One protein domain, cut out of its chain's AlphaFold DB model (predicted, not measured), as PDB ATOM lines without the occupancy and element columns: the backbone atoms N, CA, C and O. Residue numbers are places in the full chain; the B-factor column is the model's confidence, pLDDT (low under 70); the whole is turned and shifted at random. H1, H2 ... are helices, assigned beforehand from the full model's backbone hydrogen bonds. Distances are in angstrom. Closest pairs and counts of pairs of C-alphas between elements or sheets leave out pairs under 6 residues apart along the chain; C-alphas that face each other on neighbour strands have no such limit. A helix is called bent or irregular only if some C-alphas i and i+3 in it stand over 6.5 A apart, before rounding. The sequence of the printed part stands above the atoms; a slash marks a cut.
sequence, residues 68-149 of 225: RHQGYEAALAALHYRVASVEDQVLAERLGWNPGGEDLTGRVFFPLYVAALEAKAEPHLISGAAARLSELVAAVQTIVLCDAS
ATOM      1  N   ARG A  68      15.833  -0.836 -12.811       80.12
ATOM      2  CA  ARG A  68      16.324  -1.221 -14.147       80.12
ATOM      3  C   ARG A  68      15.612  -2.476 -14.658       80.12
ATOM      4  O   ARG A  68      15.136  -2.472 -15.789       80.12
ATOM      5  N   HIS A  69      15.464  -3.503 -13.822       80.31
ATOM      6  CA  HIS A  69      14.756  -4.736 -14.173       80.31
ATOM      7  C   HIS A  69      13.257  -4.501 -14.436       80.31
ATOM      8  O   HIS A  69      12.683  -5.088 -15.348       80.31
ATOM      9  N   GLN A  70      12.599  -3.606 -13.706       80.75
ATOM     10  CA  GLN A  70      11.211  -3.244 -13.996       80.75
ATOM     11  C   GLN A  70      11.089  -2.571 -15.375       80.75
ATOM     12  O   GLN A  70      10.155  -2.843 -16.127       80.75
ATOM     13  N   GLY A  71      12.074  -1.742 -15.740       83.00
ATOM     14  CA  GLY A  71      12.208  -1.208 -17.097       83.00
ATOM     15  C   GLY A  71      12.380  -2.305 -18.152       83.00
ATOM     16  O   GLY A  71      11.791  -2.209 -19.224       83.00
ATOM     17  N   TYR A  72      13.121  -3.370 -17.836       84.00
ATOM     18  CA  TYR A  72      13.277  -4.541 -18.704       84.00
ATOM     19  C   TYR A  72      11.952  -5.276 -18.953       84.00
ATOM     20  O   TYR A  72      11.616  -5.547 -20.103       84.00
ATOM     21  N   GLU A  73      11.162  -5.554 -17.912       84.12
ATOM     22  CA  GLU A  73       9.856  -6.213 -18.075       84.12
ATOM     23  C   GLU A  73       8.877  -5.353 -18.881       84.12
ATOM     24  O   GLU A  73       8.198  -5.848 -19.782       84.12
ATOM     25  N   ALA A  74       8.849  -4.044 -18.610       87.75
ATOM     26  CA  ALA A  74       8.053  -3.099 -19.385       87.75
ATOM     27  C   ALA A  74       8.501  -3.047 -20.856       87.75
ATOM     28  O   ALA A  74       7.661  -3.009 -21.756       87.75
ATOM     29  N   ALA A  75       9.811  -3.099 -21.116       88.88
ATOM     30  CA  ALA A  75      10.362  -3.158 -22.466       88.88
ATOM     31  C   ALA A  75       9.982  -4.462 -23.185       88.88
ATOM     32  O   ALA A  75       9.550  -4.416 -24.336       88.88
ATOM     33  N   LEU A  76      10.049  -5.616 -22.511       87.56
ATOM     34  CA  LEU A  76       9.566  -6.885 -23.069       87.56
ATOM     35  C   LEU A  76       8.081  -6.808 -23.429       87.56
ATOM     36  O   LEU A  76       7.691  -7.203 -24.528       87.56
ATOM     37  N   ALA A  77       7.249  -6.257 -22.543       89.25
ATOM     38  CA  ALA A  77       5.831  -6.053 -22.817       89.25
ATOM     39  C   ALA A  77       5.609  -5.120 -24.022       89.25
ATOM     40  O   ALA A  77       4.749  -5.390 -24.860       89.25
ATOM     41  N   ALA A  78       6.414  -4.063 -24.160       91.38
ATOM     42  CA  ALA A  78       6.329  -3.130 -25.281       91.38
ATOM     43  C   ALA A  78       6.642  -3.784 -26.638       91.38
ATOM     44  O   ALA A  78       6.034  -3.388 -27.634       91.38
ATOM     45  N   LEU A  79       7.519  -4.796 -26.686       91.12
ATOM     46  CA  LEU A  79       7.838  -5.542 -27.912       91.12
ATOM     47  C   LEU A  79       6.721  -6.480 -28.385       91.12
ATOM     48  O   LEU A  79       6.783  -6.976 -29.510       91.12
ATOM     49  N   HIS A  80       5.698  -6.737 -27.569       91.56
ATOM     50  CA  HIS A  80       4.590  -7.583 -27.995       91.56
ATOM     51  C   HIS A  80       3.728  -6.874 -29.042       91.56
ATOM     52  O   HIS A  80       3.362  -5.705 -28.900       91.56
ATOM     53  N   TYR A  81       3.380  -7.622 -30.083       87.81
ATOM     54  CA  TYR A  81       2.479  -7.204 -31.140       87.81
ATOM     55  C   TYR A  81       1.046  -7.078 -30.614       87.81
ATOM     56  O   TYR A  81       0.473  -8.019 -30.054       87.81
ATOM     57  N   ARG A  82       0.441  -5.913 -30.833       89.75
ATOM     58  CA  ARG A  82      -0.914  -5.560 -30.412       89.75
ATOM     59  C   ARG A  82      -1.864  -5.742 -31.596       89.75
ATOM     60  O   ARG A  82      -1.975  -4.876 -32.451       89.75
ATOM     61  N   VAL A  83      -2.611  -6.849 -31.612       83.06
ATOM     62  CA  VAL A  83      -3.498  -7.238 -32.736       83.06
ATOM     63  C   VAL A  83      -4.500  -6.147 -33.141       83.06
ATOM     64  O   VAL A  83      -4.799  -5.991 -34.322       83.06
ATOM     65  N   ALA A  84      -5.003  -5.376 -32.176       85.12
ATOM     66  CA  ALA A  84      -5.967  -4.302 -32.414       85.12
ATOM     67  C   ALA A  84      -5.331  -2.936 -32.756       85.12
ATOM     68  O   ALA A  84      -6.063  -1.976 -32.979       85.12
ATOM     69  N   SER A  85      -3.997  -2.818 -32.767       89.62
ATOM     70  CA  SER A  85      -3.298  -1.561 -33.062       89.62
ATOM     71  C   SER A  85      -3.075  -1.411 -34.562       89.62
ATOM     72  O   SER A  85      -2.453  -2.258 -35.205       89.62
ATOM     73  N   VAL A  86      -3.560  -0.295 -35.109       89.94
ATOM     74  CA  VAL A  86      -3.328   0.092 -36.508       89.94
ATOM     75  C   VAL A  86      -1.836   0.321 -36.747       89.94
ATOM     76  O   VAL A  86      -1.306  -0.054 -37.786       89.94
ATOM     77  N   GLU A  87      -1.135   0.892 -35.768       92.50
ATOM     78  CA  GLU A  87       0.302   1.143 -35.822       92.50
ATOM     79  C   GLU A  87       1.089  -0.161 -35.971       92.50
ATOM     80  O   GLU A  87       1.927  -0.272 -36.865       92.50
ATOM     81  N   ASP A  88       0.787  -1.167 -35.147       90.06
ATOM     82  CA  ASP A  88       1.464  -2.463 -35.203       90.06
ATOM     83  C   ASP A  88       1.168  -3.197 -36.519       90.06
ATOM     84  O   ASP A  88       2.077  -3.793 -37.098       90.06
ATOM     85  N   GLN A  89      -0.063  -3.118 -37.039       88.75
ATOM     86  CA  GLN A  89      -0.420  -3.664 -38.357       88.75
ATOM     87  C   GLN A  89       0.404  -3.021 -39.481       88.75
ATOM     88  O   GLN A  89       1.019  -3.739 -40.268       88.75
ATOM     89  N   VAL A  90       0.509  -1.688 -39.502       89.31
ATOM     90  CA  VAL A  90       1.318  -0.953 -40.491       89.31
ATOM     91  C   VAL A  90       2.797  -1.353 -40.418       89.31
ATOM     92  O   VAL A  90       3.451  -1.529 -41.449       89.31
ATOM     93  N   LEU A  91       3.346  -1.511 -39.209       89.19
ATOM     94  CA  LEU A  91       4.732  -1.950 -39.026       89.19
ATOM     95  C   LEU A  91       4.934  -3.406 -39.486       89.19
ATOM     96  O   LEU A  91       5.916  -3.699 -40.169       89.19
ATOM     97  N   ALA A  92       4.004  -4.312 -39.176       88.19
ATOM     98  CA  ALA A  92       4.069  -5.706 -39.615       88.19
ATOM     99  C   ALA A  92       4.003  -5.840 -41.148       88.19
ATOM    100  O   ALA A  92       4.826  -6.542 -41.740       88.19
ATOM    101  N   GLU A  93       3.111  -5.096 -41.808       87.38
ATOM    102  CA  GLU A  93       3.011  -5.052 -43.272       87.38
ATOM    103  C   GLU A  93       4.318  -4.581 -43.926       87.38
ATOM    104  O   GLU A  93       4.782  -5.188 -44.893       87.38
ATOM    105  N   ARG A  94       4.978  -3.556 -43.366       85.56
ATOM    106  CA  ARG A  94       6.283  -3.069 -43.864       85.56
ATOM    107  C   ARG A  94       7.409  -4.097 -43.736       85.56
ATOM    108  O   ARG A  94       8.382  -4.069 -44.503       85.56
ATOM    109  N   LEU A  95       7.300  -5.005 -42.773       83.69
ATOM    110  CA  LEU A  95       8.210  -6.135 -42.633       83.69
ATOM    111  C   LEU A  95       7.859  -7.302 -43.564       83.69
ATOM    112  O   LEU A  95       8.682  -8.203 -43.708       83.69
ATOM    113  N   GLY A  96       6.679  -7.303 -44.195       82.19
ATOM    114  CA  GLY A  96       6.119  -8.503 -44.823       82.19
ATOM    115  C   GLY A  96       5.866  -9.616 -43.799       82.19
ATOM    116  O   GLY A  96       5.876 -10.796 -44.145       82.19
ATOM    117  N   TRP A  97       5.710  -9.243 -42.529       83.38
ATOM    118  CA  TRP A  97       5.555 -10.156 -41.408       83.38
ATOM    119  C   TRP A  97       4.072 -10.428 -41.166       83.38
ATOM    120  O   TRP A  97       3.275  -9.497 -41.076       83.38
ATOM    121  N   ASN A  98       3.699 -11.707 -41.054       78.12
ATOM    122  CA  ASN A  98       2.336 -12.120 -40.731       78.12
ATOM    123  C   ASN A  98       2.252 -12.593 -39.267       78.12
ATOM    124  O   ASN A  98       2.626 -13.734 -38.979       78.12
ATOM    125  N   PRO A  99       1.726 -11.765 -38.352       69.31
ATOM    126  CA  PRO A  99       1.649 -12.101 -36.933       69.31
ATOM    127  C   PRO A  99       0.519 -13.089 -36.579       69.31
ATOM    128  O   PRO A  99       0.371 -13.486 -35.422       69.31
ATOM    129  N   GLY A 100      -0.305 -13.476 -37.563       65.81
ATOM    130  CA  GLY A 100      -1.402 -14.438 -37.423       65.81
ATOM    131  C   GLY A 100      -1.041 -15.890 -37.754       65.81
ATOM    132  O   GLY A 100      -1.943 -16.724 -37.800       65.81
ATOM    133  N   GLY A 101       0.234 -16.197 -38.022       67.06
ATOM    134  CA  GLY A 101       0.698 -17.575 -38.224       67.06
ATOM    135  C   GLY A 101       0.514 -18.451 -36.976       67.06
ATOM    136  O   GLY A 101       0.422 -17.937 -35.864       67.06
ATOM    137  N   GLU A 102       0.466 -19.775 -37.156       57.91
ATOM    138  CA  GLU A 102       0.215 -20.758 -36.079       57.91
ATOM    139  C   GLU A 102       1.288 -20.780 -34.972       57.91
ATOM    140  O   GLU A 102       1.076 -21.378 -33.918       57.91
ATOM    141  N   ASP A 103       2.422 -20.108 -35.177       56.12
ATOM    142  CA  ASP A 103       3.550 -20.115 -34.254       56.12
ATOM    143  C   ASP A 103       3.484 -18.921 -33.281       56.12
ATOM    144  O   ASP A 103       3.428 -17.757 -33.686       56.12
ATOM    145  N   LEU A 104       3.500 -19.192 -31.969       50.59
ATOM    146  CA  LEU A 104       3.383 -18.185 -30.892       50.59
ATOM    147  C   LEU A 104       4.553 -17.180 -30.867       50.59
ATOM    148  O   LEU A 104       4.438 -16.101 -30.284       50.59
ATOM    149  N   THR A 105       5.653 -17.500 -31.551       56.28
ATOM    150  CA  THR A 105       6.776 -16.596 -31.851       56.28
ATOM    151  C   THR A 105       6.374 -15.441 -32.783       56.28
ATOM    152  O   THR A 105       7.056 -14.420 -32.837       56.28
ATOM    153  N   GLY A 106       5.230 -15.552 -33.464       60.09
ATOM    154  CA  GLY A 106       4.696 -14.579 -34.416       60.09
ATOM    155  C   GLY A 106       4.084 -13.316 -33.809       60.09
ATOM    156  O   GLY A 106       3.540 -12.513 -34.553       60.09
ATOM    157  N   ARG A 107       4.153 -13.087 -32.492       80.38
ATOM    158  CA  ARG A 107       3.572 -11.883 -31.858       80.38
ATOM    159  C   ARG A 107       4.574 -11.023 -31.096       80.38
ATOM    160  O   ARG A 107       4.183 -10.293 -30.190       80.38
ATOM    161  N   VAL A 108       5.853 -11.082 -31.454       86.75
ATOM    162  CA  VAL A 108       6.897 -10.256 -30.833       86.75
ATOM    163  C   VAL A 108       7.727  -9.565 -31.908       86.75
ATOM    164  O   VAL A 108       8.214 -10.196 -32.845       86.75
ATOM    165  N   PHE A 109       7.927  -8.259 -31.753       86.88
ATOM    166  CA  PHE A 109       8.913  -7.507 -32.515       86.88
ATOM    167  C   PHE A 109      10.312  -7.833 -31.987       86.88
ATOM    168  O   PHE A 109      10.818  -7.186 -31.072       86.88
ATOM    169  N   PHE A 110      10.949  -8.858 -32.555       86.06
ATOM    170  CA  PHE A 110      12.332  -9.182 -32.209       86.06
ATOM    171  C   PHE A 110      13.276  -8.011 -32.533       86.06
ATOM    172  O   PHE A 110      13.027  -7.278 -33.493       86.06
ATOM    173  N   PRO A 111      14.407  -7.870 -31.815       88.06
ATOM    174  CA  PRO A 111      15.385  -6.809 -32.071       88.06
ATOM    175  C   PRO A 111      15.790  -6.665 -33.545       88.06
ATOM    176  O   PRO A 111      15.909  -5.552 -34.053       88.06
ATOM    177  N   LEU A 112      15.919  -7.783 -34.266       86.94
ATOM    178  CA  LEU A 112      16.232  -7.789 -35.697       86.94
ATOM    179  C   LEU A 112      15.125  -7.147 -36.556       86.94
ATOM    180  O   LEU A 112      15.420  -6.460 -37.531       86.94
ATOM    181  N   TYR A 113      13.856  -7.349 -36.196       88.25
ATOM    182  CA  TYR A 113      12.712  -6.749 -36.887       88.25
ATOM    183  C   TYR A 113      12.639  -5.247 -36.639       88.25
ATOM    184  O   TYR A 113      12.404  -4.486 -37.573       88.25
ATOM    185  N   VAL A 114      12.900  -4.817 -35.404       87.88
ATOM    186  CA  VAL A 114      12.948  -3.395 -35.046       87.88
ATOM    187  C   VAL A 114      14.069  -2.683 -35.809       87.88
ATOM    188  O   VAL A 114      13.818  -1.648 -36.418       87.88
ATOM    189  N   ALA A 115      15.264  -3.277 -35.890       87.62
ATOM    190  CA  ALA A 115      16.370  -2.729 -36.680       87.62
ATOM    191  C   ALA A 115      16.038  -2.649 -38.184       87.62
ATOM    192  O   ALA A 115      16.352  -1.664 -38.851       87.62
ATOM    193  N   ALA A 116      15.364  -3.669 -38.729       87.81
ATOM    194  CA  ALA A 116      14.921  -3.664 -40.122       87.81
ATOM    195  C   ALA A 116      13.839  -2.602 -40.398       87.81
ATOM    196  O   ALA A 116      13.817  -2.028 -41.486       87.81
ATOM    197  N   LEU A 117      12.951  -2.335 -39.434       87.44
ATOM    198  CA  LEU A 117      11.963  -1.257 -39.511       87.44
ATOM    199  C   LEU A 117      12.622   0.120 -39.474       87.44
ATOM    200  O   LEU A 117      12.273   0.972 -40.284       87.44
ATOM    201  N   GLU A 118      13.585   0.321 -38.577       88.12
ATOM    202  CA  GLU A 118      14.337   1.571 -38.450       88.12
ATOM    203  C   GLU A 118      15.123   1.885 -39.732       88.12
ATOM    204  O   GLU A 118      15.040   2.992 -40.256       88.12
ATOM    205  N   ALA A 119      15.783   0.884 -40.326       86.25
ATOM    206  CA  ALA A 119      16.492   1.038 -41.598       86.25
ATOM    207  C   ALA A 119      15.566   1.354 -42.791       86.25
ATOM    208  O   ALA A 119      16.005   1.933 -43.785       86.25
ATOM    209  N   LYS A 120      14.286   0.968 -42.705       82.94
ATOM    210  CA  LYS A 120      13.240   1.235 -43.707       82.94
ATOM    211  C   LYS A 120      12.368   2.446 -43.352       82.94
ATOM    212  O   LYS A 120      11.362   2.683 -44.030       82.94
ATOM    213  N   ALA A 121      12.687   3.173 -42.279       72.88
ATOM    214  CA  ALA A 121      11.885   4.295 -41.822       72.88
ATOM    215  C   ALA A 121      12.015   5.466 -42.808       72.88
ATOM    216  O   ALA A 121      13.009   6.184 -42.847       72.88
ATOM    217  N   GLU A 122      10.990   5.648 -43.633       67.38
ATOM    218  CA  GLU A 122      10.854   6.811 -44.506       67.38
ATOM    219  C   GLU A 122      10.254   7.999 -43.729       67.38
ATOM    220  O   GLU A 122       9.473   7.790 -42.795       67.38
ATOM    221  N   PRO A 123      10.494   9.252 -44.160       62.28
ATOM    222  CA  PRO A 123       9.914  10.449 -43.536       62.28
ATOM    223  C   PRO A 123       8.373  10.539 -43.609       62.28
ATOM    224  O   PRO A 123       7.793  11.483 -43.078       62.28
ATOM    225  N   HIS A 124       7.697   9.583 -44.257       64.75
ATOM    226  CA  HIS A 124       6.249   9.581 -44.504       64.75
ATOM    227  C   HIS A 124       5.468   8.532 -43.696       64.75
ATOM    228  O   HIS A 124       4.321   8.232 -44.028       64.75
ATOM    229  N   LEU A 125       6.054   7.956 -42.642       75.06
ATOM    230  CA  LEU A 125       5.283   7.151 -41.693       75.06
ATOM    231  C   LEU A 125       4.147   7.987 -41.085       75.06
ATOM    232  O   LEU A 125       4.339   9.139 -40.693       75.06
ATOM    233  N   ILE A 126       2.960   7.386 -40.982       79.00
ATOM    234  CA  ILE A 126       1.843   7.968 -40.228       79.00
ATOM    235  C   ILE A 126       2.344   8.212 -38.798       79.00
ATOM    236  O   ILE A 126       3.028   7.351 -38.237       79.00
ATOM    237  N   SER A 127       2.022   9.367 -38.207       81.94
ATOM    238  CA  SER A 127       2.624   9.805 -36.935       81.94
ATOM    239  C   SER A 127       2.521   8.762 -35.813       81.94
ATOM    240  O   SER A 127       3.472   8.598 -35.052       81.94
ATOM    241  N   GLY A 128       1.420   8.003 -35.754       87.00
ATOM    242  CA  GLY A 128       1.236   6.902 -34.802       87.00
ATOM    243  C   GLY A 128       2.230   5.750 -34.993       87.00
ATOM    244  O   GLY A 128       2.844   5.303 -34.028       87.00
ATOM    245  N   ALA A 129       2.468   5.314 -36.233       88.38
ATOM    246  CA  ALA A 129       3.415   4.237 -36.530       88.38
ATOM    247  C   ALA A 129       4.873   4.662 -36.283       88.38
ATOM    248  O   ALA A 129       5.680   3.858 -35.822       88.38
ATOM    249  N   ALA A 130       5.205   5.936 -36.526       89.00
ATOM    250  CA  ALA A 130       6.513   6.490 -36.173       89.00
ATOM    251  C   ALA A 130       6.733   6.514 -34.649       89.00
ATOM    252  O   ALA A 130       7.785   6.089 -34.170       89.00
ATOM    253  N   ALA A 131       5.729   6.948 -33.878       90.88
ATOM    254  CA  ALA A 131       5.785   6.927 -32.417       90.88
ATOM    255  C   ALA A 131       5.925   5.496 -31.876       90.88
ATOM    256  O   ALA A 131       6.742   5.240 -30.992       90.88
ATOM    257  N   ARG A 132       5.185   4.548 -32.458       93.81
ATOM    258  CA  ARG A 132       5.263   3.137 -32.086       93.81
ATOM    259  C   ARG A 132       6.623   2.518 -32.411       93.81
ATOM    260  O   ARG A 132       7.176   1.812 -31.575       93.81
ATOM    261  N   LEU A 133       7.203   2.820 -33.574       92.31
ATOM    262  CA  LEU A 133       8.564   2.394 -33.907       92.31
ATOM    263  C   LEU A 133       9.586   2.953 -32.906       92.31
ATOM    264  O   LEU A 133      10.456   2.217 -32.453       92.31
ATOM    265  N   SER A 134       9.446   4.217 -32.497       91.56
ATOM    266  CA  SER A 134      10.308   4.809 -31.468       91.56
ATOM    267  C   SER A 134      10.176   4.104 -30.111       91.56
ATOM    268  O   SER A 134      11.193   3.892 -29.451       91.56
ATOM    269  N   GLU A 135       8.964   3.705 -29.708       94.19
ATOM    270  CA  GLU A 135       8.726   2.899 -28.498       94.19
ATOM    271  C   GLU A 135       9.446   1.542 -28.586       94.19
ATOM    272  O   GLU A 135      10.133   1.144 -27.645       94.19
ATOM    273  N   LEU A 136       9.346   0.852 -29.729       93.69
ATOM    274  CA  LEU A 136      10.013  -0.434 -29.957       93.69
ATOM    275  C   LEU A 136      11.543  -0.306 -29.935       93.69
ATOM    276  O   LEU A 136      12.216  -1.127 -29.312       93.69
ATOM    277  N   VAL A 137      12.101   0.732 -30.564       92.31
ATOM    278  CA  VAL A 137      13.547   1.015 -30.541       92.31
ATOM    279  C   VAL A 137      14.024   1.258 -29.109       92.31
ATOM    280  O   VAL A 137      15.001   0.646 -28.673       92.31
ATOM    281  N   ALA A 138      13.306   2.080 -28.339       90.81
ATOM    282  CA  ALA A 138      13.630   2.336 -26.937       90.81
ATOM    283  C   ALA A 138      13.548   1.059 -26.077       90.81
ATOM    284  O   ALA A 138      14.393   0.841 -25.203       90.81
ATOM    285  N   ALA A 139      12.575   0.182 -26.345       90.88
ATOM    286  CA  ALA A 139      12.439  -1.102 -25.666       90.88
ATOM    287  C   ALA A 139      13.619  -2.045 -25.967       90.88
ATOM    288  O   ALA A 139      14.206  -2.603 -25.040       90.88
ATOM    289  N   VAL A 140      14.032  -2.166 -27.236       89.69
ATOM    290  CA  VAL A 140      15.217  -2.956 -27.618       89.69
ATOM    291  C   VAL A 140      16.478  -2.414 -26.946       89.69
ATOM    292  O   VAL A 140      17.242  -3.191 -26.379       89.69
ATOM    293  N   GLN A 141      16.684  -1.095 -26.951       88.25
ATOM    294  CA  GLN A 141      17.827  -0.472 -26.274       88.25
ATOM    295  C   GLN A 141      17.823  -0.765 -24.770       88.25
ATOM    296  O   GLN A 141      18.857  -1.114 -24.207       88.25
ATOM    297  N   THR A 142      16.656  -0.688 -24.128       87.06
ATOM    298  CA  THR A 142      16.504  -1.011 -22.702       87.06
ATOM    299  C   THR A 142      16.877  -2.467 -22.421       87.06
ATOM    300  O   THR A 142      17.614  -2.729 -21.474       87.06
ATOM    301  N   ILE A 143      16.434  -3.405 -23.263       84.38
ATOM    302  CA  ILE A 143      16.747  -4.837 -23.144       84.38
ATOM    303  C   ILE A 143      18.244  -5.105 -23.308       84.38
ATOM    304  O   ILE A 143      18.823  -5.804 -22.484       84.38
ATOM    305  N   VAL A 144      18.885  -4.514 -24.321       81.00
ATOM    306  CA  VAL A 144      20.333  -4.663 -24.558       81.00
ATOM    307  C   VAL A 144      21.158  -4.134 -23.379       81.00
ATOM    308  O   VAL A 144      22.213  -4.678 -23.070       81.00
ATOM    309  N   LEU A 145      20.678  -3.090 -22.699       75.00
ATOM    310  CA  LEU A 145      21.353  -2.472 -21.552       75.00
ATOM    311  C   LEU A 145      21.030  -3.139 -20.202       75.00
ATOM    312  O   LEU A 145      21.568  -2.727 -19.164       75.00
ATOM    313  N   CYS A 146      20.143  -4.135 -20.177       73.12
ATOM    314  CA  CYS A 146      19.729  -4.826 -18.961       73.12
ATOM    315  C   CYS A 146      20.447  -6.173 -18.806       73.12
ATOM    316  O   CYS A 146      19.885  -7.221 -19.092       73.12
ATOM    317  N   ASP A 147      21.662  -6.127 -18.255       67.62
ATOM    318  CA  ASP A 147      22.393  -7.281 -17.694       67.62
ATOM    319  C   ASP A 147      22.255  -7.341 -16.150       67.62
ATOM    320  O   ASP A 147      23.133  -7.759 -15.403       67.62
ATOM    321  N   ALA A 148      21.142  -6.815 -15.627       65.75
ATOM    322  CA  ALA A 148      21.001  -6.494 -14.204       65.75
ATOM    323  C   ALA A 148      20.631  -7.696 -13.316       65.75
ATOM    324  O   ALA A 148      20.620  -7.559 -12.095       65.75
ATOM    325  N   SER A 149      20.293  -8.860 -13.887       70.44
ATOM    326  CA  SER A 149      19.747  -9.978 -13.101       70.44
ATOM    327  C   SER A 149      20.796 -10.643 -12.211       70.44
ATOM    328  O   SER A 149      20.507 -10.909 -11.048       70.44
TER     329      SER A 149
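Overview. This is residues 68 to 149 of the 225 residues of an uncharacterized protein of Bradyrhizobium liaoningense (UniProt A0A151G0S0). One long helix, H5, is the spine of this model, and three shorter helices pack on it at crossed angles: H1 along its later part, H2 near its beginning, and H4 folded back on it as a helical hairpin on a different side from H1. The very short H3 lies away from this group, on the loop between H2 and H4, and touches no other helix. The printed part has 82 residues with five named helices, H1 to H5 in order along the chain, and no named strand; the class is all helix. The whole is compact, with a radius of gyration of the C-alphas of 12.7 A, and spans 36 by 33 by 20 A.

Arrangement. H1, residues 68 to 78, touches H5, residues 127 to 144, with residues 135 to 143 of H5 alone. The closest C-alphas are those of Ala 75 and Ala 139, 4.3 A apart, and the two run opposite ways at a steep tilt of 41 degrees. H2, residues 86 to 95, touches residues 128 to 133 of H5 alone, closest at the C-alphas of Glu 87 and Ala 129, 4.4 A apart. They run the same way at a steep tilt of 69.8 degrees, only just short of about perpendicular. H3, residues 104 to 107, is apart from H1 and H5. H4, residues 111 to 119, forms a hairpin with H5, touching its residues 133 to 140 alone. They run opposite ways at a steep tilt of 44 degrees, and the closest C-alphas, of Pro 111 and Val 140, are 5.9 A apart. H4 also touches H2, about perpendicular at 88 degrees, with the C-alphas of Leu 95 and Leu 117 closest at 6.9 A. H5 is the hub, touching three helices, while H1 and H4 are apart. In H1, H2, H4 and H5 every O i to N i+4 pair is within hydrogen-bond range; H3 is too short for such a pair, and its one O i to N i+3 pair is not within range.

Along the chain. H1 begins at C-alpha 68, (16.324, -1.221, -14.147), and is 15.1 A long. H2 is 14.5 A long and H4 12.4 A. H3 is neither bent nor irregular, but only just: C-alphas 104 and 107 are 6.4 A apart. H5 runs 26.0 A from C-alpha 127, (2.624, 9.805, -36.935), to C-alpha 144, (20.333, -4.663, -24.558).

Size, cuts and confidence. The two C-alphas farthest apart, of His 124 and Ser 149, are 39.4 A from each other. The printed part has no cut and no long link; the link from H3 to H4 is tight. The mean pLDDT of the printed part is 82.4, with residues 99 to 106, 122 to 124 and 147 to 148 under 70.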